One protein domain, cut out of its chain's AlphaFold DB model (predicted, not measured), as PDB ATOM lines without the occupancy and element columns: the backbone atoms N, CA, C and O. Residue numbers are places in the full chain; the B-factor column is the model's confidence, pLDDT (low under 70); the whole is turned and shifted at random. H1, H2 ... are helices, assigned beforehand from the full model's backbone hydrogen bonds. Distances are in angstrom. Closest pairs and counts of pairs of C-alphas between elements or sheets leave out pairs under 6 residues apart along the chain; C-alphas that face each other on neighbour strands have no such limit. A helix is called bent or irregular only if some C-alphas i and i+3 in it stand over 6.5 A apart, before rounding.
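This is residues 21 to 153 and 190 to 231 of the 236 residues of the protein "IS5 family insertion sequence transposase domain-containing protein" of Rhizobium fredii (UniProt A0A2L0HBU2). A short helix, H3, sits in the middle of a body of helices and crosses a much longer one, H7, whose far end sticks out of the body with residues 221 to 229. H6b, the longer arm of the bent helix H6, runs side by side with H7, and H2 lies along one end of H6b; H4 and H5 pack on H3, H4 on the side away from H6b, and H1 bridges H5 and H7. The printed part has 175 residues with seven named helices, H1 to H7 in order along the chain, and no named strand: the class is all helix. It is compact, with a radius of gyration of the C-alphas of 17.0 A and spans of 60 by 42 by 29 A.

H1, residues 29 to 36, begins at C-alpha 29 (3.643, 6.464, 46.705). H2 is residues 39 to 47. H3, residues 61 to 73, is 18.0 A long. H4 is residues 78 to 87, 14.6 A long, and H5 is residues 89 to 94. H6, residues 110 to 137, was assigned as one helix by its hydrogen bonds but is bent, with C-alphas 117 and 120 9.5 A apart; its arms are H6a, residues 110 to 117, and H6b, residues 120 to 137, 26.0 A long. H7, residues 193 to 229, is 53.6 A long and ends at C-alpha 229 (-5.566, -8.780, 58.130).

H3 is the hub, touching H2, H4, H5, H6a and H7. H3 touches H7 about perpendicular, at 81 degrees; the closest C-alphas, of Thr 73 and Gly 206, are 4.0 A apart. H6b touches H7 at a shallow tilt of 17 degrees, the same way, closest at the C-alphas of Leu 127 and Ala 205, 4.3 A. With residues 122 to 126 alone, H6b touches H2 at a shallow tilt of 8 degrees, opposite ways; C-alphas 46 and 122 are closest, at 6.5 A. H1 touches H5 at a shallow tilt of 28 degrees, the same way, closest at the C-alphas of Ala 34 and Leu 94, 5.0 A. H4 and H5 touch only at the corner. H4 and H7 are apart. Every O i to N i+4 pair is within hydrogen-bond range in H1, H2, H3, H4, H5, H6a and H7; in H6b 11 of 14 are.

The farthest C-alphas, of Pro 54 and Ala 231, are 61.3 A apart. Residues 154 to 189 are not printed; C-alphas 153 and 190 are 18.1 A apart across the cut. The links H2 to H3 and H5 to H6 are long. Residues 51 to 57 and 221 to 231 stand free. The pLDDT is under 70 at residues 51 to 56, 143 to 153, 190 to 191 and 230 to 231.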
ATOM      1  N   ASP A  21      -6.242  11.443  37.544       87.50
ATOM      2  CA  ASP A  21      -6.878  11.005  38.794       87.50
ATOM      3  C   ASP A  21      -7.884   9.851  38.628       87.50
ATOM      4  O   ASP A  21      -8.188   9.162  39.601       87.50
ATOM      5  N   GLN A  22      -8.365   9.604  37.407       88.06
ATOM      6  CA  GLN A  22      -9.280   8.507  37.085       88.06
ATOM      7  C   GLN A  22      -8.565   7.240  36.596       88.06
ATOM      8  O   GLN A  22      -9.150   6.160  36.651       88.06
ATOM      9  N   ILE A  23      -7.321   7.352  36.116       89.81
ATOM     10  CA  ILE A  23      -6.575   6.221  35.535       89.81
ATOM     11  C   ILE A  23      -5.438   5.711  36.421       89.81
ATOM     12  O   ILE A  23      -4.994   4.576  36.249       89.81
ATOM     13  N   ILE A  24      -4.942   6.529  37.353       93.75
ATOM     14  CA  ILE A  24      -3.847   6.146  38.246       93.75
ATOM     15  C   ILE A  24      -4.362   5.664  39.599       93.75
ATOM     16  O   ILE A  24      -5.398   6.103  40.097       93.75
ATOM     17  N   ASN A  25      -3.589   4.799  40.257       93.75
ATOM     18  CA  ASN A  25      -3.877   4.446  41.638       93.75
ATOM     19  C   ASN A  25      -3.546   5.630  42.564       93.75
ATOM     20  O   ASN A  25      -2.377   5.934  42.808       93.75
ATOM     21  N   MET A  26      -4.574   6.242  43.151       93.94
ATOM     22  CA  MET A  26      -4.423   7.380  44.065       93.94
ATOM     23  C   MET A  26      -3.721   7.039  45.390       93.94
ATOM     24  O   MET A  26      -3.286   7.935  46.114       93.94
ATOM     25  N   THR A  27      -3.568   5.749  45.702       92.25
ATOM     26  CA  THR A  27      -2.786   5.269  46.852       92.25
ATOM     27  C   THR A  27      -1.308   5.040  46.532       92.25
ATOM     28  O   THR A  27      -0.549   4.747  47.445       92.25
ATOM     29  N   HIS A  28      -0.862   5.210  45.284       94.38
ATOM     30  CA  HIS A  28       0.539   5.029  44.887       94.38
ATOM     31  C   HIS A  28       1.483   6.042  45.570       94.38
ATOM     32  O   HIS A  28       1.143   7.219  45.720       94.38
ATOM     33  N   GLU A  29       2.706   5.635  45.930       94.00
ATOM     34  CA  GLU A  29       3.643   6.464  46.705       94.00
ATOM     35  C   GLU A  29       4.003   7.794  46.022       94.00
ATOM     36  O   GLU A  29       4.099   8.818  46.696       94.00
ATOM     37  N   LEU A  30       4.133   7.818  44.687       95.31
ATOM     38  CA  LEU A  30       4.372   9.058  43.932       95.31
ATOM     39  C   LEU A  30       3.175  10.011  43.987       95.31
ATOM     40  O   LEU A  30       3.372  11.223  44.048       95.31
ATOM     41  N   VAL A  31       1.947   9.485  43.993       95.81
ATOM     42  CA  VAL A  31       0.728  10.304  44.095       95.81
ATOM     43  C   VAL A  31       0.630  10.900  45.491       95.81
ATOM     44  O   VAL A  31       0.400  12.099  45.639       95.81
ATOM     45  N   ARG A  32       0.892  10.089  46.520       94.75
ATOM     46  CA  ARG A  32       0.938  10.540  47.917       94.75
ATOM     47  C   ARG A  32       2.024  11.587  48.137       94.75
ATOM     48  O   ARG A  32       1.763  12.598  48.787       94.75
ATOM     49  N   LEU A  33       3.207  11.395  47.554       94.38
ATOM     50  CA  LEU A  33       4.271  12.395  47.575       94.38
ATOM     51  C   LEU A  33       3.810  13.698  46.905       94.38
ATOM     52  O   LEU A  33       3.911  14.760  47.515       94.38
ATOM     53  N   ALA A  34       3.235  13.612  45.701       95.25
ATOM     54  CA  ALA A  34       2.715  14.765  44.967       95.25
ATOM     55  C   ALA A  34       1.652  15.544  45.755       95.25
ATOM     56  O   ALA A  34       1.623  16.765  45.687       95.25
ATOM     57  N   GLN A  35       0.792  14.859  46.510       94.25
ATOM     58  CA  GLN A  35      -0.224  15.486  47.363       94.25
ATOM     59  C   GLN A  35       0.356  16.118  48.635       94.25
ATOM     60  O   GLN A  35      -0.286  16.966  49.250       94.25
ATOM     61  N   THR A  36       1.540  15.680  49.068       93.06
ATOM     62  CA  THR A  36       2.128  16.129  50.335       93.06
ATOM     63  C   THR A  36       2.997  17.372  50.167       93.06
ATOM     64  O   THR A  36       2.996  18.210  51.076       93.06
ATOM     65  N   ILE A  37       3.694  17.473  49.027       94.31
ATOM     66  CA  ILE A  37       4.547  18.608  48.645       94.31
ATOM     67  C   ILE A  37       3.727  19.903  48.585       94.31
ATOM     68  O   ILE A  37       2.666  19.954  47.959       94.31
ATOM     69  N   ASP A  38       4.251  20.971  49.186       94.19
ATOM     70  CA  ASP A  38       3.696  22.320  49.087       94.19
ATOM     71  C   ASP A  38       4.110  22.987  47.762       94.19
ATOM     72  O   ASP A  38       5.054  23.781  47.667       94.19
ATOM     73  N   TRP A  39       3.391  22.637  46.691       93.56
ATOM     74  CA  TRP A  39       3.620  23.224  45.370       93.56
ATOM     75  C   TRP A  39       3.474  24.754  45.346       93.56
ATOM     76  O   TRP A  39       4.350  25.385  44.759       93.56
ATOM     77  N   PRO A  40       2.476  25.388  45.998       92.50
ATOM     78  CA  PRO A  40       2.376  26.850  46.041       92.50
ATOM     79  C   PRO A  40       3.598  27.555  46.650       92.50
ATOM     80  O   PRO A  40       3.951  28.664  46.237       92.50
ATOM     81  N   VAL A  41       4.261  26.961  47.646       90.00
ATOM     82  CA  VAL A  41       5.525  27.496  48.186       90.00
ATOM     83  C   VAL A  41       6.645  27.405  47.150       90.00
ATOM     84  O   VAL A  41       7.333  28.404  46.910       90.00
ATOM     85  N   LEU A  42       6.811  26.246  46.509       90.31
ATOM     86  CA  LEU A  42       7.820  26.056  45.465       90.31
ATOM     87  C   LEU A  42       7.578  26.981  44.265       90.31
ATOM     88  O   LEU A  42       8.510  27.604  43.758       90.31
ATOM     89  N   GLU A  43       6.324  27.121  43.840       89.44
ATOM     90  CA  GLU A  43       5.934  27.982  42.729       89.44
ATOM     91  C   GLU A  43       6.249  29.447  42.984       89.44
ATOM     92  O   GLU A  43       6.774  30.111  42.091       89.44
ATOM     93  N   ARG A  44       6.007  29.941  44.205       88.44
ATOM     94  CA  ARG A  44       6.386  31.305  44.589       88.44
ATOM     95  C   ARG A  44       7.896  31.505  44.522       88.44
ATOM     96  O   ARG A  44       8.340  32.421  43.838       88.44
ATOM     97  N   ARG A  45       8.677  30.618  45.148       87.31
ATOM     98  CA  ARG A  45      10.146  30.732  45.210       87.31
ATOM     99  C   ARG A  45      10.812  30.672  43.837       87.31
ATOM    100  O   ARG A  45      11.686  31.471  43.523       87.31
ATOM    101  N   PHE A  46      10.401  29.732  42.992       87.19
ATOM    102  CA  PHE A  46      10.928  29.633  41.628       87.19
ATOM    103  C   PHE A  46      10.346  30.713  40.705       87.19
ATOM    104  O   PHE A  46      10.997  31.128  39.746       87.19
ATOM    105  N   GLY A  47       9.134  31.187  41.004       82.75
ATOM    106  CA  GLY A  47       8.441  32.261  40.301       82.75
ATOM    107  C   GLY A  47       9.178  33.600  40.331       82.75
ATOM    108  O   GLY A  47       9.062  34.370  39.382       82.75
ATOM    109  N   GLU A  48       9.979  33.854  41.371       82.00
ATOM    110  CA  GLU A  48      10.767  35.084  41.546       82.00
ATOM    111  C   GLU A  48      11.759  35.355  40.407       82.00
ATOM    112  O   GLU A  48      12.097  36.507  40.144       82.00
ATOM    113  N   VAL A  49      12.214  34.312  39.702       77.69
ATOM    114  CA  VAL A  49      13.145  34.449  38.566       77.69
ATOM    115  C   VAL A  49      12.445  34.992  37.317       77.69
ATOM    116  O   VAL A  49      13.094  35.487  36.393       77.69
ATOM    117  N   TYR A  50      11.118  34.892  37.258       75.69
ATOM    118  CA  TYR A  50      10.343  35.254  36.083       75.69
ATOM    119  C   TYR A  50       9.712  36.638  36.245       75.69
ATOM    120  O   TYR A  50       8.825  36.857  37.071       75.69
ATOM    121  N   CYS A  51      10.150  37.569  35.403       62.25
ATOM    122  CA  CYS A  51       9.588  38.911  35.279       62.25
ATOM    123  C   CYS A  51       8.632  39.002  34.085       62.25
ATOM    124  O   CYS A  51       9.008  38.669  32.954       62.25
ATOM    125  N   ASP A  52       7.422  39.508  34.332       63.19
ATOM    126  CA  ASP A  52       6.392  39.705  33.314       63.19
ATOM    127  C   ASP A  52       6.920  40.552  32.152       63.19
ATOM    128  O   ASP A  52       7.342  41.692  32.318       63.19
ATOM    129  N   GLY A  53       6.983  39.946  30.968       59.16
ATOM    130  CA  GLY A  53       7.562  40.568  29.786       59.16
ATOM    131  C   GLY A  53       7.277  39.761  28.520       59.16
ATOM    132  O   GLY A  53       6.989  38.566  28.618       59.16
ATOM    133  N   PRO A  54       7.356  40.394  27.340       52.56
ATOM    134  CA  PRO A  54       7.002  39.769  26.069       52.56
ATOM    135  C   PRO A  54       7.939  38.599  25.730       52.56
ATOM    136  O   PRO A  54       9.149  38.671  25.953       52.56
ATOM    137  N   GLY A  55       7.380  37.509  25.195       65.69
ATOM    138  CA  GLY A  55       8.122  36.324  24.754       65.69
ATOM    139  C   GLY A  55       7.368  35.011  24.974       65.69
ATOM    140  O   GLY A  55       6.264  34.996  25.516       65.69
ATOM    141  N   MET A  56       7.978  33.896  24.555       61.56
ATOM    142  CA  MET A  56       7.453  32.562  24.848       61.56
ATOM    143  C   MET A  56       7.504  32.323  26.364       61.56
ATOM    144  O   MET A  56       8.580  32.473  26.958       61.56
ATOM    145  N   PRO A  57       6.375  31.964  27.002       70.06
ATOM    146  CA  PRO A  57       6.369  31.718  28.428       70.06
ATOM    147  C   PRO A  57       7.268  30.514  28.748       70.06
ATOM    148  O   PRO A  57       7.290  29.532  28.000       70.06
ATOM    149  N   PRO A  58       8.028  30.572  29.850       81.19
ATOM    150  CA  PRO A  58       8.778  29.433  30.343       81.19
ATOM    151  C   PRO A  58       7.826  28.289  30.711       81.19
ATOM    152  O   PRO A  58       6.645  28.497  30.995       81.19
ATOM    153  N   LEU A  59       8.371  27.072  30.723       86.00
ATOM    154  CA  LEU A  59       7.651  25.881  31.167       86.00
ATOM    155  C   LEU A  59       7.101  26.056  32.594       86.00
ATOM    156  O   LEU A  59       7.746  26.741  33.397       86.00
ATOM    157  N   PRO A  60       5.954  25.427  32.920       88.50
ATOM    158  CA  PRO A  60       5.373  25.484  34.255       88.50
ATOM    159  C   PRO A  60       6.380  25.115  35.341       88.50
ATOM    160  O   PRO A  60       7.138  24.152  35.219       88.50
ATOM    161  N   THR A  61       6.365  25.876  36.428       90.00
ATOM    162  CA  THR A  61       7.288  25.675  37.542       90.00
ATOM    163  C   THR A  61       7.130  24.294  38.173       90.00
ATOM    164  O   THR A  61       8.134  23.621  38.406       90.00
ATOM    165  N   ARG A  62       5.886  23.845  38.393       93.44
ATOM    166  CA  ARG A  62       5.591  22.508  38.917       93.44
ATOM    167  C   ARG A  62       6.118  21.391  38.016       93.44
ATOM    168  O   ARG A  62       6.713  20.450  38.533       93.44
ATOM    169  N   LEU A  63       6.008  21.540  36.692       93.38
ATOM    170  CA  LEU A  63       6.593  20.598  35.733       93.38
ATOM    171  C   LEU A  63       8.108  20.507  35.929       93.38
ATOM    172  O   LEU A  63       8.643  19.424  36.133       93.38
ATOM    173  N   MET A  64       8.807  21.644  35.933       93.75
ATOM    174  CA  MET A  64      10.268  21.648  36.050       93.75
ATOM    175  C   MET A  64      10.764  21.138  37.410       93.75
ATOM    176  O   MET A  64      11.730  20.376  37.468       93.75
ATOM    177  N   ALA A  65      10.092  21.517  38.498       94.06
ATOM    178  CA  ALA A  65      10.391  21.023  39.838       94.06
ATOM    179  C   ALA A  65      10.127  19.512  39.953       94.06
ATOM    180  O   ALA A  65      10.974  18.781  40.462       94.06
ATOM    181  N   GLY A  66       9.001  19.027  39.421       95.38
ATOM    182  CA  GLY A  66       8.668  17.603  39.368       95.38
ATOM    183  C   GLY A  66       9.698  16.795  38.579       95.38
ATOM    184  O   GLY A  66      10.182  15.777  39.066       95.38
ATOM    185  N   LEU A  67      10.121  17.287  37.411       94.94
ATOM    186  CA  LEU A  67      11.189  16.677  36.617       94.94
ATOM    187  C   LEU A  67      12.517  16.619  37.383       94.94
ATOM    188  O   LEU A  67      13.199  15.597  37.333       94.94
ATOM    189  N   ALA A  68      12.873  17.675  38.124       93.44
ATOM    190  CA  ALA A  68      14.063  17.677  38.976       93.44
ATOM    191  C   ALA A  68      13.980  16.596  40.063       93.44
ATOM    192  O   ALA A  68      14.924  15.824  40.234       93.44
ATOM    193  N   ILE A  69      12.840  16.499  40.752       93.88
ATOM    194  CA  ILE A  69      12.603  15.471  41.770       93.88
ATOM    195  C   ILE A  69      12.755  14.082  41.145       93.88
ATOM    196  O   ILE A  69      13.610  13.314  41.576       93.88
ATOM    197  N   LEU A  70      12.014  13.777  40.075       95.12
ATOM    198  CA  LEU A  70      12.044  12.468  39.409       95.12
ATOM    199  C   LEU A  70      13.449  12.081  38.952       95.12
ATOM    200  O   LEU A  70      13.907  10.971  39.229       95.12
ATOM    201  N   LYS A  71      14.143  13.007  38.283       92.31
ATOM    202  CA  LYS A  71      15.497  12.794  37.775       92.31
ATOM    203  C   LYS A  71      16.433  12.341  38.886       92.31
ATOM    204  O   LYS A  71      17.103  11.323  38.744       92.31
ATOM    205  N   HIS A  72      16.488  13.084  39.987       89.69
ATOM    206  CA  HIS A  72      17.451  12.808  41.046       89.69
ATOM    207  C   HIS A  72      16.994  11.658  41.948       89.69
ATOM    208  O   HIS A  72      17.808  10.820  42.324       89.69
ATOM    209  N   THR A  73      15.697  11.531  42.231       90.38
ATOM    210  CA  THR A  73      15.150  10.428  43.031       90.38
ATOM    211  C   THR A  73      15.418   9.065  42.399       90.38
ATOM    212  O   THR A  73      15.896   8.161  43.095       90.38
ATOM    213  N   PHE A  74      15.186   8.939  41.089       89.50
ATOM    214  CA  PHE A  74      15.376   7.698  40.330       89.50
ATOM    215  C   PHE A  74      16.731   7.603  39.614       89.50
ATOM    216  O   PHE A  74      16.947   6.647  38.874       89.50
ATOM    217  N   ASN A  75      17.634   8.563  39.842       86.88
ATOM    218  CA  ASN A  75      18.969   8.613  39.241       86.88
ATOM    219  C   ASN A  75      18.962   8.505  37.700       86.88
ATOM    220  O   ASN A  75      19.703   7.719  37.114       86.88
ATOM    221  N   LEU A  76      18.093   9.277  37.045       87.62
ATOM    222  CA  LEU A  76      17.869   9.224  35.599       87.62
ATOM    223  C   LEU A  76      18.762  10.209  34.834       87.62
ATOM    224  O   LEU A  76      18.979  11.361  35.243       87.62
ATOM    225  N   SER A  77      19.206   9.797  33.649       83.69
ATOM    226  CA  SER A  77      19.692  10.731  32.626       83.69
ATOM    227  C   SER A  77      18.565  11.648  32.120       83.69
ATOM    228  O   SER A  77      17.385  11.422  32.391       83.69
ATOM    229  N   ASP A  78      18.917  12.729  31.413       83.81
ATOM    230  CA  ASP A  78      17.902  13.619  30.822       83.81
ATOM    231  C   ASP A  78      17.108  12.890  29.720       83.81
ATOM    232  O   ASP A  78      15.903  13.090  29.583       83.81
ATOM    233  N   GLU A  79      17.762  11.993  28.980       84.25
ATOM    234  CA  GLU A  79      17.161  11.100  27.990       84.25
ATOM    235  C   GLU A  79      16.123  10.152  28.595       84.25
ATOM    236  O   GLU A  79      14.980  10.113  28.139       84.25
ATOM    237  N   GLU A  80      16.510   9.401  29.628       89.19
ATOM    238  CA  GLU A  80      15.624   8.436  30.286       89.19
ATOM    239  C   GLU A  80      14.458   9.130  30.979       89.19
ATOM    240  O   GLU A  80      13.351   8.599  30.989       89.19
ATOM    241  N   LEU A  81      14.688  10.320  31.541       91.19
ATOM    242  CA  LEU A  81      13.623  11.125  32.122       91.19
ATOM    243  C   LEU A  81      12.571  11.490  31.072       91.19
ATOM    244  O   LEU A  81      11.384  11.332  31.344       91.19
ATOM    245  N   CYS A  82      12.989  11.938  29.880       89.81
ATOM    246  CA  CYS A  82      12.059  12.259  28.794       89.81
ATOM    247  C   CYS A  82      11.251  11.022  28.375       89.81
ATOM    248  O   CYS A  82      10.027  11.092  28.299       89.81
ATOM    249  N   ALA A  83      11.924   9.889  28.152       90.69
ATOM    250  CA  ALA A  83      11.264   8.648  27.751       90.69
ATOM    251  C   ALA A  83      10.257   8.172  28.813       90.69
ATOM    252  O   ALA A  83       9.072   8.018  28.526       90.69
ATOM    253  N   ARG A  84      10.696   8.050  30.074       93.75
ATOM    254  CA  ARG A  84       9.830   7.591  31.170       93.75
ATOM    255  C   ARG A  84       8.674   8.542  31.442       93.75
ATOM    256  O   ARG A  84       7.602   8.078  31.805       93.75
ATOM    257  N   TRP A  85       8.865   9.851  31.301       95.19
ATOM    258  CA  TRP A  85       7.786  10.815  31.518       95.19
ATOM    259  C   TRP A  85       6.665  10.670  30.479       95.19
ATOM    260  O   TRP A  85       5.493  10.745  30.839       95.19
ATOM    261  N   GLY A  86       7.008  10.411  29.211       92.00
ATOM    262  CA  GLY A  86       6.018  10.187  28.149       92.00
ATOM    263  C   GLY A  86       5.221   8.888  28.312       92.00
ATOM    264  O   GLY A  86       4.079   8.810  27.873       92.00
ATOM    265  N   GLU A  87       5.796   7.887  28.977       92.38
ATOM    266  CA  GLU A  87       5.181   6.565  29.158       92.38
ATOM    267  C   GLU A  87       4.466   6.401  30.509       92.38
ATOM    268  O   GLU A  87       3.619   5.521  30.659       92.38
ATOM    269  N   ASN A  88       4.804   7.217  31.515       94.62
ATOM    270  CA  ASN A  88       4.387   6.994  32.897       94.62
ATOM    271  C   ASN A  88       3.391   8.059  33.406       94.62
ATOM    272  O   ASN A  88       3.801   9.185  33.713       94.62
ATOM    273  N   PRO A  89       2.105   7.712  33.624       95.19
ATOM    274  CA  PRO A  89       1.105   8.667  34.103       95.19
ATOM    275  C   PRO A  89       1.396   9.187  35.523       95.19
ATOM    276  O   PRO A  89       1.088  10.335  35.836       95.19
ATOM    277  N   TYR A  90       2.069   8.410  36.380       96.50
ATOM    278  CA  TYR A  90       2.458   8.864  37.721       96.50
ATOM    279  C   TYR A  90       3.515   9.977  37.676       96.50
ATOM    280  O   TYR A  90       3.518  10.863  38.532       96.50
ATOM    281  N   PHE A  91       4.409   9.951  36.680       96.38
ATOM    282  CA  PHE A  91       5.416  11.001  36.491       96.38
ATOM    283  C   PHE A  91       4.751  12.307  36.052       96.38
ATOM    284  O   PHE A  91       5.072  13.370  36.590       96.38
ATOM    285  N   GLN A  92       3.792  12.219  35.128       95.75
ATOM    286  CA  GLN A  92       3.019  13.369  34.657       95.75
ATOM    287  C   GLN A  92       2.182  13.982  35.783       95.75
ATOM    288  O   GLN A  92       2.217  15.197  35.981       95.75
ATOM    289  N   TYR A  93       1.538  13.145  36.603       95.94
ATOM    290  CA  TYR A  93       0.761  13.598  37.757       95.94
ATOM    291  C   TYR A  93       1.618  14.349  38.793       95.94
ATOM    292  O   TYR A  93       1.246  15.430  39.261       95.94
ATOM    293  N   LEU A  94       2.806  13.826  39.135       95.94
ATOM    294  CA  LEU A  94       3.737  14.528  40.032       95.94
ATOM    295  C   LEU A  94       4.134  15.896  39.453       95.94
ATOM    296  O   LEU A  94       4.153  16.891  40.176       95.94
ATOM    297  N   CYS A  95       4.376  15.952  38.142       95.06
ATOM    298  CA  CYS A  95       4.698  17.176  37.408       95.06
ATOM    299  C   CYS A  95       3.517  18.152  37.253       95.06
ATOM    300  O   CYS A  95       3.719  19.264  36.766       95.06
ATOM    301  N   GLY A  96       2.314  17.776  37.696       93.75
ATOM    302  CA  GLY A  96       1.138  18.642  37.705       93.75
ATOM    303  C   GLY A  96       0.300  18.624  36.438       93.75
ATOM    304  O   GLY A  96      -0.513  19.527  36.267       93.75
ATOM    305  N   GLU A  97       0.470  17.626  35.573       92.31
ATOM    306  CA  GLU A  97      -0.487  17.404  34.491       92.31
ATOM    307  C   GLU A  97      -1.810  16.884  35.080       92.31
ATOM    308  O   GLU A  97      -1.815  16.052  35.989       92.31
ATOM    309  N   GLU A  98      -2.934  17.389  34.570       89.62
ATOM    310  CA  GLU A  98      -4.282  16.919  34.928       89.62
ATOM    311  C   GLU A  98      -4.737  15.768  34.018       89.62
ATOM    312  O   GLU A  98      -5.428  14.850  34.456       89.62
ATOM    313  N   PHE A  99      -4.282  15.777  32.766       90.06
ATOM    314  CA  PHE A  99      -4.605  14.789  31.741       90.06
ATOM    315  C   PHE A  99      -3.340  14.101  31.248       90.06
ATOM    316  O   PHE A  99      -2.269  14.713  31.216       90.06
ATOM    317  N   PHE A 100      -3.463  12.839  30.829       90.19
ATOM    318  CA  PHE A 100      -2.329  12.132  30.245       90.19
ATOM    319  C   PHE A 100      -1.924  12.764  28.910       90.19
ATOM    320  O   PHE A 100      -2.758  13.033  28.043       90.19
ATOM    321  N   ARG A 101      -0.624  12.988  28.741       89.12
ATOM    322  CA  ARG A 101      -0.018  13.584  27.555       89.12
ATOM    323  C   ARG A 101       0.866  12.575  26.852       89.12
ATOM    324  O   ARG A 101       1.734  11.963  27.465       89.12
ATOM    325  N   HIS A 102       0.683  12.477  25.542       87.19
ATOM    326  CA  HIS A 102       1.565  11.704  24.671       87.19
ATOM    327  C   HIS A 102       2.730  12.555  24.144       87.19
ATOM    328  O   HIS A 102       3.832  12.046  23.954       87.19
ATOM    329  N   ASP A 103       2.509  13.860  23.958       89.31
ATOM    330  CA  ASP A 103       3.536  14.785  23.478       89.31
ATOM    331  C   ASP A 103       4.397  15.326  24.622       89.31
ATOM    332  O   ASP A 103       3.883  15.756  25.660       89.31
ATOM    333  N   LEU A 104       5.710  15.390  24.391       88.31
ATOM    334  CA  LEU A 104       6.687  15.961  25.317       88.31
ATOM    335  C   LEU A 104       6.657  17.500  25.266       88.31
ATOM    336  O   LEU A 104       7.033  18.082  24.246       88.31
ATOM    337  N   PRO A 105       6.270  18.197  26.354       88.06
ATOM    338  CA  PRO A 105       6.252  19.659  26.376       88.06
ATOM    339  C   PRO A 105       7.644  20.272  26.597       88.06
ATOM    340  O   PRO A 105       7.796  21.488  26.519       88.06
ATOM    341  N   PHE A 106       8.653  19.453  26.895       88.75
ATOM    342  CA  PHE A 106      10.027  19.855  27.172       88.75
ATOM    343  C   PHE A 106      11.016  18.989  26.391       88.75
ATOM    344  O   PHE A 106      10.689  17.910  25.905       88.75
ATOM    345  N   ASP A 107      12.257  19.458  26.311       85.25
ATOM    346  CA  ASP A 107      13.368  18.739  25.693       85.25
ATOM    347  C   ASP A 107      14.497  18.484  26.708       85.25
ATOM    348  O   ASP A 107      14.540  19.093  27.782       85.25
ATOM    349  N   ARG A 108      15.468  17.637  26.348       79.31
ATOM    350  CA  ARG A 108      16.593  17.236  27.217       79.31
ATOM    351  C   ARG A 108      17.354  18.423  27.817       79.31
ATOM    352  O   ARG A 108      17.799  18.380  28.959       79.31
ATOM    353  N   SER A 109      17.486  19.518  27.070       84.25
ATOM    354  CA  SER A 109      18.220  20.708  27.504       84.25
ATOM    355  C   SER A 109      17.380  21.690  28.332       84.25
ATOM    356  O   SER A 109      17.935  22.606  28.948       84.25
ATOM    357  N   SER A 110      16.060  21.481  28.433       87.12
ATOM    358  CA  SER A 110      15.164  22.303  29.257       87.12
ATOM    359  C   SER A 110      15.551  22.280  30.737       87.12
ATOM    360  O   SER A 110      15.568  23.334  31.378       87.12
ATOM    361  N   MET A 111      15.956  21.119  31.259       85.25
ATOM    362  CA  MET A 111      16.417  20.968  32.645       85.25
ATOM    363  C   MET A 111      17.721  21.718  32.913       85.25
ATOM    364  O   MET A 111      17.865  22.380  33.940       85.25
ATOM    365  N   THR A 112      18.672  21.667  31.983       84.12
ATOM    366  CA  THR A 112      19.942  22.395  32.109       84.12
ATOM    367  C   THR A 112      19.719  23.905  32.093       84.12
ATOM    368  O   THR A 112      20.220  24.601  32.979       84.12
ATOM    369  N   ARG A 113      18.885  24.416  31.174       86.00
ATOM    370  CA  ARG A 113      18.504  25.839  31.158       86.00
ATOM    371  C   ARG A 113      17.774  26.259  32.431       86.00
ATOM    372  O   ARG A 113      18.005  27.348  32.945       86.00
ATOM    373  N   TRP A 114      16.864  25.429  32.935       88.06
ATOM    374  CA  TRP A 114      16.114  25.741  34.150       88.06
ATOM    375  C   TRP A 114      17.011  25.789  35.385       88.06
ATOM    376  O   TRP A 114      16.968  26.783  36.103       88.06
ATOM    377  N   ARG A 115      17.900  24.806  35.567       88.38
ATOM    378  CA  ARG A 115      18.872  24.804  36.670       88.38
ATOM    379  C   ARG A 115      19.780  26.033  36.648       88.38
ATOM    380  O   ARG A 115      19.933  26.682  37.676       88.38
ATOM    381  N   GLY A 116      20.308  26.386  35.473       85.62
ATOM    382  CA  GLY A 116      21.151  27.575  35.316       85.62
ATOM    383  C   GLY A 116      20.418  28.885  35.629       85.62
ATOM    384  O   GLY A 116      21.026  29.806  36.157       85.62
ATOM    385  N   ARG A 117      19.109  28.966  35.350       86.00
ATOM    386  CA  ARG A 117      18.283  30.136  35.705       86.00
ATOM    387  C   ARG A 117      17.973  30.220  37.197       86.00
ATOM    388  O   ARG A 117      17.927  31.319  37.735       86.00
ATOM    389  N   MET A 118      17.706  29.086  37.844       87.75
ATOM    390  CA  MET A 118      17.327  29.065  39.258       87.75
ATOM    391  C   MET A 118      18.511  29.385  40.170       87.75
ATOM    392  O   MET A 118      18.365  30.172  41.108       87.75
ATOM    393  N   GLY A 119      19.674  28.808  39.865       86.38
ATOM    394  CA  GLY A 119      20.840  28.856  40.736       86.38
ATOM    395  C   GLY A 119      20.691  27.962  41.971       86.38
ATOM    396  O   GLY A 119      19.611  27.456  42.278       86.38
ATOM    397  N   GLU A 120      21.797  27.759  42.684       85.81
ATOM    398  CA  GLU A 120      21.854  26.927  43.893       85.81
ATOM    399  C   GLU A 120      20.861  27.384  44.973       85.81
ATOM    400  O   GLU A 120      20.083  26.574  45.473       85.81
ATOM    401  N   GLU A 121      20.849  28.683  45.282       86.38
ATOM    402  CA  GLU A 121      20.042  29.267  46.357       86.38
ATOM    403  C   GLU A 121      18.563  28.896  46.223       86.38
ATOM    404  O   GLU A 121      17.949  28.406  47.167       86.38
ATOM    405  N   ARG A 122      17.989  29.045  45.026       88.88
ATOM    406  CA  ARG A 122      16.579  28.714  44.803       88.88
ATOM    407  C   ARG A 122      16.354  27.215  44.765       88.88
ATOM    408  O   ARG A 122      15.368  26.745  45.322       88.88
ATOM    409  N   LEU A 123      17.258  26.446  44.155       89.75
ATOM    410  CA  LEU A 123      17.141  24.984  44.108       89.75
ATOM    411  C   LEU A 123      17.248  24.338  45.495       89.75
ATOM    412  O   LEU A 123      16.674  23.268  45.700       89.75
ATOM    413  N   SER A 124      17.863  25.019  46.470       88.25
ATOM    414  CA  SER A 124      17.830  24.614  47.880       88.25
ATOM    415  C   SER A 124      16.403  24.511  48.437       88.25
ATOM    416  O   SER A 124      16.167  23.754  49.379       88.25
ATOM    417  N   ALA A 125      15.420  25.171  47.812       91.00
ATOM    418  CA  ALA A 125      14.009  25.018  48.151       91.00
ATOM    419  C   ALA A 125      13.507  23.577  47.982       91.00
ATOM    420  O   ALA A 125      12.701  23.142  48.795       91.00
ATOM    421  N   LEU A 126      14.004  22.812  46.998       90.25
ATOM    422  CA  LEU A 126      13.640  21.391  46.857       90.25
ATOM    423  C   LEU A 126      14.188  20.554  48.011       90.25
ATOM    424  O   LEU A 126      13.516  19.645  48.492       90.25
ATOM    425  N   LEU A 127      15.405  20.863  48.461       86.69
ATOM    426  CA  LEU A 127      16.007  20.190  49.606       86.69
ATOM    427  C   LEU A 127      15.232  20.513  50.889       86.69
ATOM    428  O   LEU A 127      14.864  19.597  51.620       86.69
ATOM    429  N   GLN A 128      14.927  21.789  51.131       87.00
ATOM    430  CA  GLN A 128      14.116  22.217  52.274       87.00
ATOM    431  C   GLN A 128      12.728  21.570  52.256       87.00
ATOM    432  O   GLN A 128      12.290  21.046  53.278       87.00
ATOM    433  N   GLU A 129      12.077  21.531  51.093       91.62
ATOM    434  CA  GLU A 129      10.771  20.893  50.936       91.62
ATOM    435  C   GLU A 129      10.839  19.388  51.208       91.62
ATOM    436  O   GLU A 129       9.991  18.855  51.916       91.62
ATOM    437  N   SER A 130      11.882  18.695  50.739       86.56
ATOM    438  CA  SER A 130      12.058  17.266  51.033       86.56
ATOM    439  C   SER A 130      12.133  16.982  52.541       86.56
ATOM    440  O   SER A 130      11.558  16.007  53.017       86.56
ATOM    441  N   LEU A 131      12.781  17.858  53.316       84.25
ATOM    442  CA  LEU A 131      12.858  17.734  54.773       84.25
ATOM    443  C   LEU A 131      11.522  18.086  55.439       84.25
ATOM    444  O   LEU A 131      11.091  17.389  56.355       84.25
ATOM    445  N   ALA A 132      10.848  19.136  54.964       88.38
ATOM    446  CA  ALA A 132       9.539  19.543  55.467       88.38
ATOM    447  C   ALA A 132       8.490  18.439  55.266       88.38
ATOM    448  O   ALA A 132       7.756  18.107  56.197       88.38
ATOM    449  N   VAL A 133       8.471  17.813  54.084       88.19
ATOM    450  CA  VAL A 133       7.620  16.657  53.784       88.19
ATOM    451  C   VAL A 133       7.952  15.493  54.712       88.19
ATOM    452  O   VAL A 133       7.031  14.914  55.277       88.19
ATOM    453  N   ALA A 134       9.233  15.189  54.937       83.00
ATOM    454  CA  ALA A 134       9.634  14.102  55.830       83.00
ATOM    455  C   ALA A 134       9.155  14.290  57.273       83.00
ATOM    456  O   ALA A 134       8.687  13.337  57.898       83.00
ATOM    457  N   VAL A 135       9.217  15.520  57.783       85.12
ATOM    458  CA  VAL A 135       8.677  15.856  59.106       85.12
ATOM    459  C   VAL A 135       7.150  15.767  59.108       85.12
ATOM    460  O   VAL A 135       6.570  15.154  60.000       85.12
ATOM    461  N   LYS A 136       6.483  16.320  58.087       88.06
ATOM    462  CA  LYS A 136       5.016  16.325  57.962       88.06
ATOM    463  C   LYS A 136       4.427  14.918  57.864       88.06
ATOM    464  O   LYS A 136       3.353  14.675  58.404       88.06
ATOM    465  N   THR A 137       5.102  13.998  57.178       83.19
ATOM    466  CA  THR A 137       4.657  12.604  57.077       83.19
ATOM    467  C   THR A 137       5.032  11.774  58.300       83.19
ATOM    468  O   THR A 137       4.524  10.670  58.436       83.19
ATOM    469  N   GLY A 138       5.898  12.265  59.191       82.88
ATOM    470  CA  GLY A 138       6.438  11.483  60.305       82.88
ATOM    471  C   GLY A 138       7.528  10.489  59.888       82.88
ATOM    472  O   GLY A 138       7.881   9.607  60.667       82.88
ATOM    473  N   ALA A 139       8.075  10.627  58.675       76.06
ATOM    474  CA  ALA A 139       9.229   9.850  58.220       76.06
ATOM    475  C   ALA A 139      10.530  10.274  58.923       76.06
ATOM    476  O   ALA A 139      11.495   9.513  58.940       76.06
ATOM    477  N   MET A 140      10.562  11.483  59.488       75.44
ATOM    478  CA  MET A 140      11.704  12.030  60.212       75.44
ATOM    479  C   MET A 140      11.238  12.884  61.393       75.44
ATOM    480  O   MET A 140      10.222  13.572  61.293       75.44
ATOM    481  N   GLN A 141      11.984  12.877  62.502       72.31
ATOM    482  CA  GLN A 141      11.690  13.757  63.632       72.31
ATOM    483  C   GLN A 141      12.309  15.151  63.421       72.31
ATOM    484  O   GLN A 141      13.375  15.273  62.811       72.31
ATOM    485  N   PRO A 142      11.715  16.230  63.969       70.44
ATOM    486  CA  PRO A 142      12.284  17.578  63.867       70.44
ATOM    487  C   PRO A 142      13.691  17.719  64.468       70.44
ATOM    488  O   PRO A 142      14.422  18.635  64.102       70.44
ATOM    489  N   SER A 143      14.084  16.837  65.392       64.44
ATOM    490  CA  SER A 143      15.434  16.789  65.971       64.44
ATOM    491  C   SER A 143      16.510  16.426  64.949       64.44
ATOM    492  O   SER A 143      17.649  16.883  65.075       64.44
ATOM    493  N   ASP A 144      16.144  15.643  63.936       61.78
ATOM    494  CA  ASP A 144      17.080  15.026  62.997       61.78
ATOM    495  C   ASP A 144      17.488  16.003  61.880       61.78
ATOM    496  O   ASP A 144      18.511  15.815  61.227       61.78
ATOM    497  N   THR A 145      16.757  17.115  61.703       58.72
ATOM    498  CA  THR A 145      17.089  18.166  60.718       58.72
ATOM    499  C   THR A 145      18.358  18.952  61.074       58.72
ATOM    500  O   THR A 145      18.904  19.650  60.221       58.72
ATOM    501  N   ARG A 146      18.838  18.880  62.326       47.28
ATOM    502  CA  ARG A 146      19.902  19.763  62.839       47.28
ATOM    503  C   ARG A 146      21.291  19.496  62.261       47.28
ATOM    504  O   ARG A 146      22.162  20.350  62.415       47.28
ATOM    505  N   ARG A 147      21.541  18.335  61.647       40.78
ATOM    506  CA  ARG A 147      22.888  17.965  61.192       40.78
ATOM    507  C   ARG A 147      22.839  17.121  59.920       40.78
ATOM    508  O   ARG A 147      22.524  15.941  59.967       40.78
ATOM    509  N   VAL A 148      23.217  17.727  58.796       46.94
ATOM    510  CA  VAL A 148      23.412  17.042  57.510       46.94
ATOM    511  C   VAL A 148      24.911  17.039  57.203       46.94
ATOM    512  O   VAL A 148      25.531  18.099  57.174       46.94
ATOM    513  N   ILE A 149      25.509  15.859  57.024       37.22
ATOM    514  CA  ILE A 149      26.919  15.702  56.634       37.22
ATOM    515  C   ILE A 149      26.936  15.349  55.144       37.22
ATOM    516  O   ILE A 149      26.464  14.278  54.768       37.22
ATOM    517  N   VAL A 150      27.450  16.248  54.304       41.91
ATOM    518  CA  VAL A 150      27.618  16.019  52.861       41.91
ATOM    519  C   VAL A 150      29.114  15.947  52.565       41.91
ATOM    520  O   VAL A 150      29.818  16.940  52.725       41.91
ATOM    521  N   ASP A 151      29.607  14.776  52.157       32.69
ATOM    522  CA  ASP A 151      30.984  14.600  51.685       32.69
ATOM    523  C   ASP A 151      31.032  14.867  50.169       32.69
ATOM    524  O   ASP A 151      30.518  14.089  49.365       32.69
ATOM    525  N   THR A 152      31.589  16.013  49.765       40.28
ATOM    526  CA  THR A 152      31.627  16.468  48.361       40.28
ATOM    527  C   THR A 152      32.909  16.067  47.624       40.28
ATOM    528  O   THR A 152      33.161  16.539  46.512       40.28
ATOM    529  N   THR A 153      33.743  15.197  48.199       40.38
ATOM    530  CA  THR A 153      35.083  14.875  47.665       40.38
ATOM    531  C   THR A 153      35.087  14.118  46.327       40.38
ATOM    532  O   THR A 153      36.139  13.994  45.698       40.38
ATOM    533  N   LEU A 190      26.194  21.893  33.512       62.53
ATOM    534  CA  LEU A 190      26.589  23.222  33.985       62.53
ATOM    535  C   LEU A 190      28.041  23.172  34.475       62.53
ATOM    536  O   LEU A 190      28.377  22.363  35.336       62.53
ATOM    537  N   ALA A 191      28.900  24.014  33.901       65.88
ATOM    538  CA  ALA A 191      30.322  24.050  34.224       65.88
ATOM    539  C   ALA A 191      30.628  24.941  35.442       65.88
ATOM    540  O   ALA A 191      29.935  25.927  35.690       65.88
ATOM    541  N   GLY A 192      31.719  24.625  36.144       73.12
ATOM    542  CA  GLY A 192      32.248  25.428  37.250       73.12
ATOM    543  C   GLY A 192      31.605  25.147  38.612       73.12
ATOM    544  O   GLY A 192      30.689  24.339  38.737       73.12
ATOM    545  N   GLU A 193      32.100  25.848  39.631       73.19
ATOM    546  CA  GLU A 193      31.719  25.685  41.044       73.19
ATOM    547  C   GLU A 193      30.209  25.836  41.282       73.19
ATOM    548  O   GLU A 193      29.610  25.075  42.035       73.19
ATOM    549  N   HIS A 194      29.566  26.749  40.554       73.69
ATOM    550  CA  HIS A 194      28.121  26.945  40.628       73.69
ATOM    551  C   HIS A 194      27.324  25.732  40.123       73.69
ATOM    552  O   HIS A 194      26.323  25.336  40.720       73.69
ATOM    553  N   GLY A 195      27.766  25.112  39.024       78.44
ATOM    554  CA  GLY A 195      27.167  23.872  38.538       78.44
ATOM    555  C   GLY A 195      27.362  22.737  39.541       78.44
ATOM    556  O   GLY A 195      26.442  21.952  39.779       78.44
ATOM    557  N   ASP A 196      28.532  22.674  40.170       76.62
ATOM    558  CA  ASP A 196      28.826  21.645  41.157       76.62
ATOM    559  C   ASP A 196      27.884  21.727  42.369       76.62
ATOM    560  O   ASP A 196      27.204  20.747  42.694       76.62
ATOM    561  N   ALA A 197      27.737  22.916  42.950       78.19
ATOM    562  CA  ALA A 197      26.858  23.134  44.093       78.19
ATOM    563  C   ALA A 197      25.384  22.809  43.775       78.19
ATOM    564  O   ALA A 197      24.718  22.098  44.532       78.19
ATOM    565  N   ILE A 198      24.895  23.205  42.592       84.88
ATOM    566  CA  ILE A 198      23.550  22.840  42.115       84.88
ATOM    567  C   ILE A 198      23.352  21.319  42.084       84.88
ATOM    568  O   ILE A 198      22.303  20.819  42.495       84.88
ATOM    569  N   ASN A 199      24.331  20.573  41.567       83.12
ATOM    570  CA  ASN A 199      24.207  19.121  41.459       83.12
ATOM    571  C   ASN A 199      24.171  18.459  42.838       83.12
ATOM    572  O   ASN A 199      23.384  17.540  43.036       83.12
ATOM    573  N   ALA A 200      24.984  18.946  43.779       81.12
ATOM    574  CA  ALA A 200      25.019  18.443  45.147       81.12
ATOM    575  C   ALA A 200      23.678  18.672  45.865       81.12
ATOM    576  O   ALA A 200      23.114  17.734  46.429       81.12
ATOM    577  N   VAL A 201      23.115  19.883  45.766       84.94
ATOM    578  CA  VAL A 201      21.800  20.216  46.343       84.94
ATOM    579  C   VAL A 201      20.699  19.319  45.778       84.94
ATOM    580  O   VAL A 201      19.892  18.769  46.529       84.94
ATOM    581  N   LEU A 202      20.669  19.132  44.457       88.25
ATOM    582  CA  LEU A 202      19.657  18.301  43.811       88.25
ATOM    583  C   LEU A 202      19.841  16.805  44.091       88.25
ATOM    584  O   LEU A 202      18.850  16.096  44.264       88.25
ATOM    585  N   ALA A 203      21.081  16.318  44.177       84.69
ATOM    586  CA  ALA A 203      21.375  14.943  44.571       84.69
ATOM    587  C   ALA A 203      20.916  14.666  46.011       84.69
ATOM    588  O   ALA A 203      20.264  13.648  46.254       84.69
ATOM    589  N   ALA A 204      21.170  15.597  46.939       81.06
ATOM    590  CA  ALA A 204      20.697  15.515  48.319       81.06
ATOM    591  C   ALA A 204      19.162  15.518  48.394       81.06
ATOM    592  O   ALA A 204      18.572  14.640  49.025       81.06
ATOM    593  N   ALA A 205      18.500  16.439  47.685       86.56
ATOM    594  CA  ALA A 205      17.039  16.473  47.615       86.56
ATOM    595  C   ALA A 205      16.477  15.163  47.035       86.56
ATOM    596  O   ALA A 205      15.567  14.563  47.604       86.56
ATOM    597  N   GLY A 206      17.059  14.667  45.938       86.75
ATOM    598  CA  GLY A 206      16.675  13.398  45.321       86.75
ATOM    599  C   GLY A 206      16.855  12.199  46.252       86.75
ATOM    600  O   GLY A 206      15.994  11.317  46.279       86.75
ATOM    601  N   TYR A 207      17.929  12.182  47.050       83.12
ATOM    602  CA  TYR A 207      18.152  11.167  48.078       83.12
ATOM    603  C   TYR A 207      17.056  11.191  49.142       83.12
ATOM    604  O   TYR A 207      16.420  10.158  49.365       83.12
ATOM    605  N   ASN A 208      16.743  12.360  49.696       84.12
ATOM    606  CA  ASN A 208      15.663  12.515  50.670       84.12
ATOM    607  C   ASN A 208      14.309  12.060  50.108       84.12
ATOM    608  O   ASN A 208      13.612  11.264  50.736       84.12
ATOM    609  N   PHE A 209      13.960  12.482  48.890       87.31
ATOM    610  CA  PHE A 209      12.726  12.044  48.236       87.31
ATOM    611  C   PHE A 209      12.692  10.532  47.985       87.31
ATOM    612  O   PHE A 209      11.632   9.920  48.093       87.31
ATOM    613  N   SER A 210      13.833   9.893  47.709       88.31
ATOM    614  CA  SER A 210      13.881   8.433  47.562       88.31
ATOM    615  C   SER A 210      13.600   7.691  48.867       88.31
ATOM    616  O   SER A 210      12.882   6.691  48.860       88.31
ATOM    617  N   LEU A 211      14.109   8.207  49.990       83.38
ATOM    618  CA  LEU A 211      13.803   7.674  51.312       83.38
ATOM    619  C   LEU A 211      12.323   7.867  51.634       83.38
ATOM    620  O   LEU A 211      11.677   6.925  52.087       83.38
ATOM    621  N   LEU A 212      11.767   9.037  51.314       84.88
ATOM    622  CA  LEU A 212      10.344   9.312  51.493       84.88
ATOM    623  C   LEU A 212       9.455   8.375  50.687       84.88
ATOM    624  O   LEU A 212       8.480   7.865  51.228       84.88
ATOM    625  N   LEU A 213       9.785   8.104  49.423       88.94
ATOM    626  CA  LEU A 213       9.020   7.154  48.613       88.94
ATOM    627  C   LEU A 213       9.090   5.737  49.179       88.94
ATOM    628  O   LEU A 213       8.068   5.062  49.252       88.94
ATOM    629  N   ASN A 214      10.270   5.294  49.619       84.88
ATOM    630  CA  ASN A 214      10.421   3.980  50.239       84.88
ATOM    631  C   ASN A 214       9.666   3.881  51.571       84.88
ATOM    632  O   ASN A 214       9.088   2.835  51.865       84.88
ATOM    633  N   TRP A 215       9.647   4.956  52.360       87.06
ATOM    634  CA  TRP A 215       8.884   5.036  53.602       87.06
ATOM    635  C   TRP A 215       7.375   5.040  53.334       87.06
ATOM    636  O   TRP A 215       6.653   4.244  53.926       87.06
ATOM    637  N   LEU A 216       6.901   5.855  52.383       88.62
ATOM    638  CA  LEU A 216       5.495   5.892  51.973       88.62
ATOM    639  C   LEU A 216       5.038   4.526  51.467       88.62
ATOM    640  O   LEU A 216       3.987   4.054  51.882       88.62
ATOM    641  N   ARG A 217       5.836   3.862  50.624       90.06
ATOM    642  CA  ARG A 217       5.528   2.519  50.123       90.06
ATOM    643  C   ARG A 217       5.371   1.512  51.265       90.06
ATOM    644  O   ARG A 217       4.404   0.758  51.272       90.06
ATOM    645  N   GLN A 218       6.287   1.519  52.235       87.19
ATOM    646  CA  GLN A 218       6.206   0.642  53.409       87.19
ATOM    647  C   GLN A 218       4.993   0.965  54.281       87.19
ATOM    648  O   GLN A 218       4.269   0.052  54.665       87.19
ATOM    649  N   LEU A 219       4.728   2.247  54.547       88.75
ATOM    650  CA  LEU A 219       3.557   2.674  55.307       88.75
ATOM    651  C   LEU A 219       2.262   2.209  54.634       88.75
ATOM    652  O   LEU A 219       1.407   1.619  55.285       88.75
ATOM    653  N   LEU A 220       2.118   2.463  53.334       89.38
ATOM    654  CA  LEU A 220       0.939   2.080  52.562       89.38
ATOM    655  C   LEU A 220       0.754   0.562  52.538       89.38
ATOM    656  O   LEU A 220      -0.367   0.083  52.685       89.38
ATOM    657  N   TRP A 221       1.847  -0.192  52.408       90.25
ATOM    658  CA  TRP A 221       1.816  -1.649  52.485       90.25
ATOM    659  C   TRP A 221       1.375  -2.144  53.867       90.25
ATOM    660  O   TRP A 221       0.512  -3.013  53.941       90.25
ATOM    661  N   LEU A 222       1.889  -1.559  54.956       90.25
ATOM    662  CA  LEU A 222       1.474  -1.896  56.323       90.25
ATOM    663  C   LEU A 222       0.001  -1.560  56.577       90.25
ATOM    664  O   LEU A 222      -0.709  -2.360  57.179       90.25
ATOM    665  N   LEU A 223      -0.478  -0.411  56.093       89.25
ATOM    666  CA  LEU A 223      -1.888  -0.026  56.194       89.25
ATOM    667  C   LEU A 223      -2.788  -0.989  55.415       89.25
ATOM    668  O   LEU A 223      -3.820  -1.410  55.930       89.25
ATOM    669  N   LEU A 224      -2.390  -1.376  54.200       88.88
ATOM    670  CA  LEU A 224      -3.123  -2.356  53.402       88.88
ATOM    671  C   LEU A 224      -3.126  -3.735  54.077       88.88
ATOM    672  O   LEU A 224      -4.176  -4.364  54.173       88.88
ATOM    673  N   ALA A 225      -1.976  -4.191  54.582       89.06
ATOM    674  CA  ALA A 225      -1.854  -5.452  55.307       89.06
ATOM    675  C   ALA A 225      -2.706  -5.456  56.585       89.06
ATOM    676  O   ALA A 225      -3.349  -6.458  56.883       89.06
ATOM    677  N   TRP A 226      -2.769  -4.332  57.305       91.06
ATOM    678  CA  TRP A 226      -3.638  -4.173  58.470       91.06
ATOM    679  C   TRP A 226      -5.123  -4.189  58.095       91.06
ATOM    680  O   TRP A 226      -5.901  -4.868  58.754       91.06
ATOM    681  N   LEU A 227      -5.528  -3.514  57.013       88.69
ATOM    682  CA  LEU A 227      -6.917  -3.533  56.537       88.69
ATOM    683  C   LEU A 227      -7.356  -4.928  56.067       88.69
ATOM    684  O   LEU A 227      -8.479  -5.342  56.345       88.69
ATOM    685  N   LEU A 228      -6.478  -5.663  55.377       86.38
ATOM    686  CA  LEU A 228      -6.761  -7.019  54.897       86.38
ATOM    687  C   LEU A 228      -6.662  -8.073  56.014       86.38
ATOM    688  O   LEU A 228      -7.410  -9.046  56.001       86.38
ATOM    689  N   GLY A 229      -5.766  -7.883  56.987       73.69
ATOM    690  CA  GLY A 229      -5.566  -8.780  58.130       73.69
ATOM    691  C   GLY A 229      -6.482  -8.501  59.328       73.69
ATOM    692  O   GLY A 229      -6.719  -9.392  60.137       73.69
ATOM    693  N   GLY A 230      -7.038  -7.293  59.436       59.78
ATOM    694  CA  GLY A 230      -7.976  -6.883  60.487       59.78
ATOM    695  C   GLY A 230      -9.395  -7.440  60.321       59.78
ATOM    696  O   GLY A 230     -10.232  -7.251  61.201       59.78
ATOM    697  N   ALA A 231      -9.669  -8.157  59.228       54.41
ATOM    698  CA  ALA A 231     -10.960  -8.773  58.932       54.41
ATOM    699  C   ALA A 231     -11.161 -10.161  59.575       54.41
ATOM    700  O   ALA A 231     -11.987 -10.933  59.088       54.41
TER     701      ALA A 231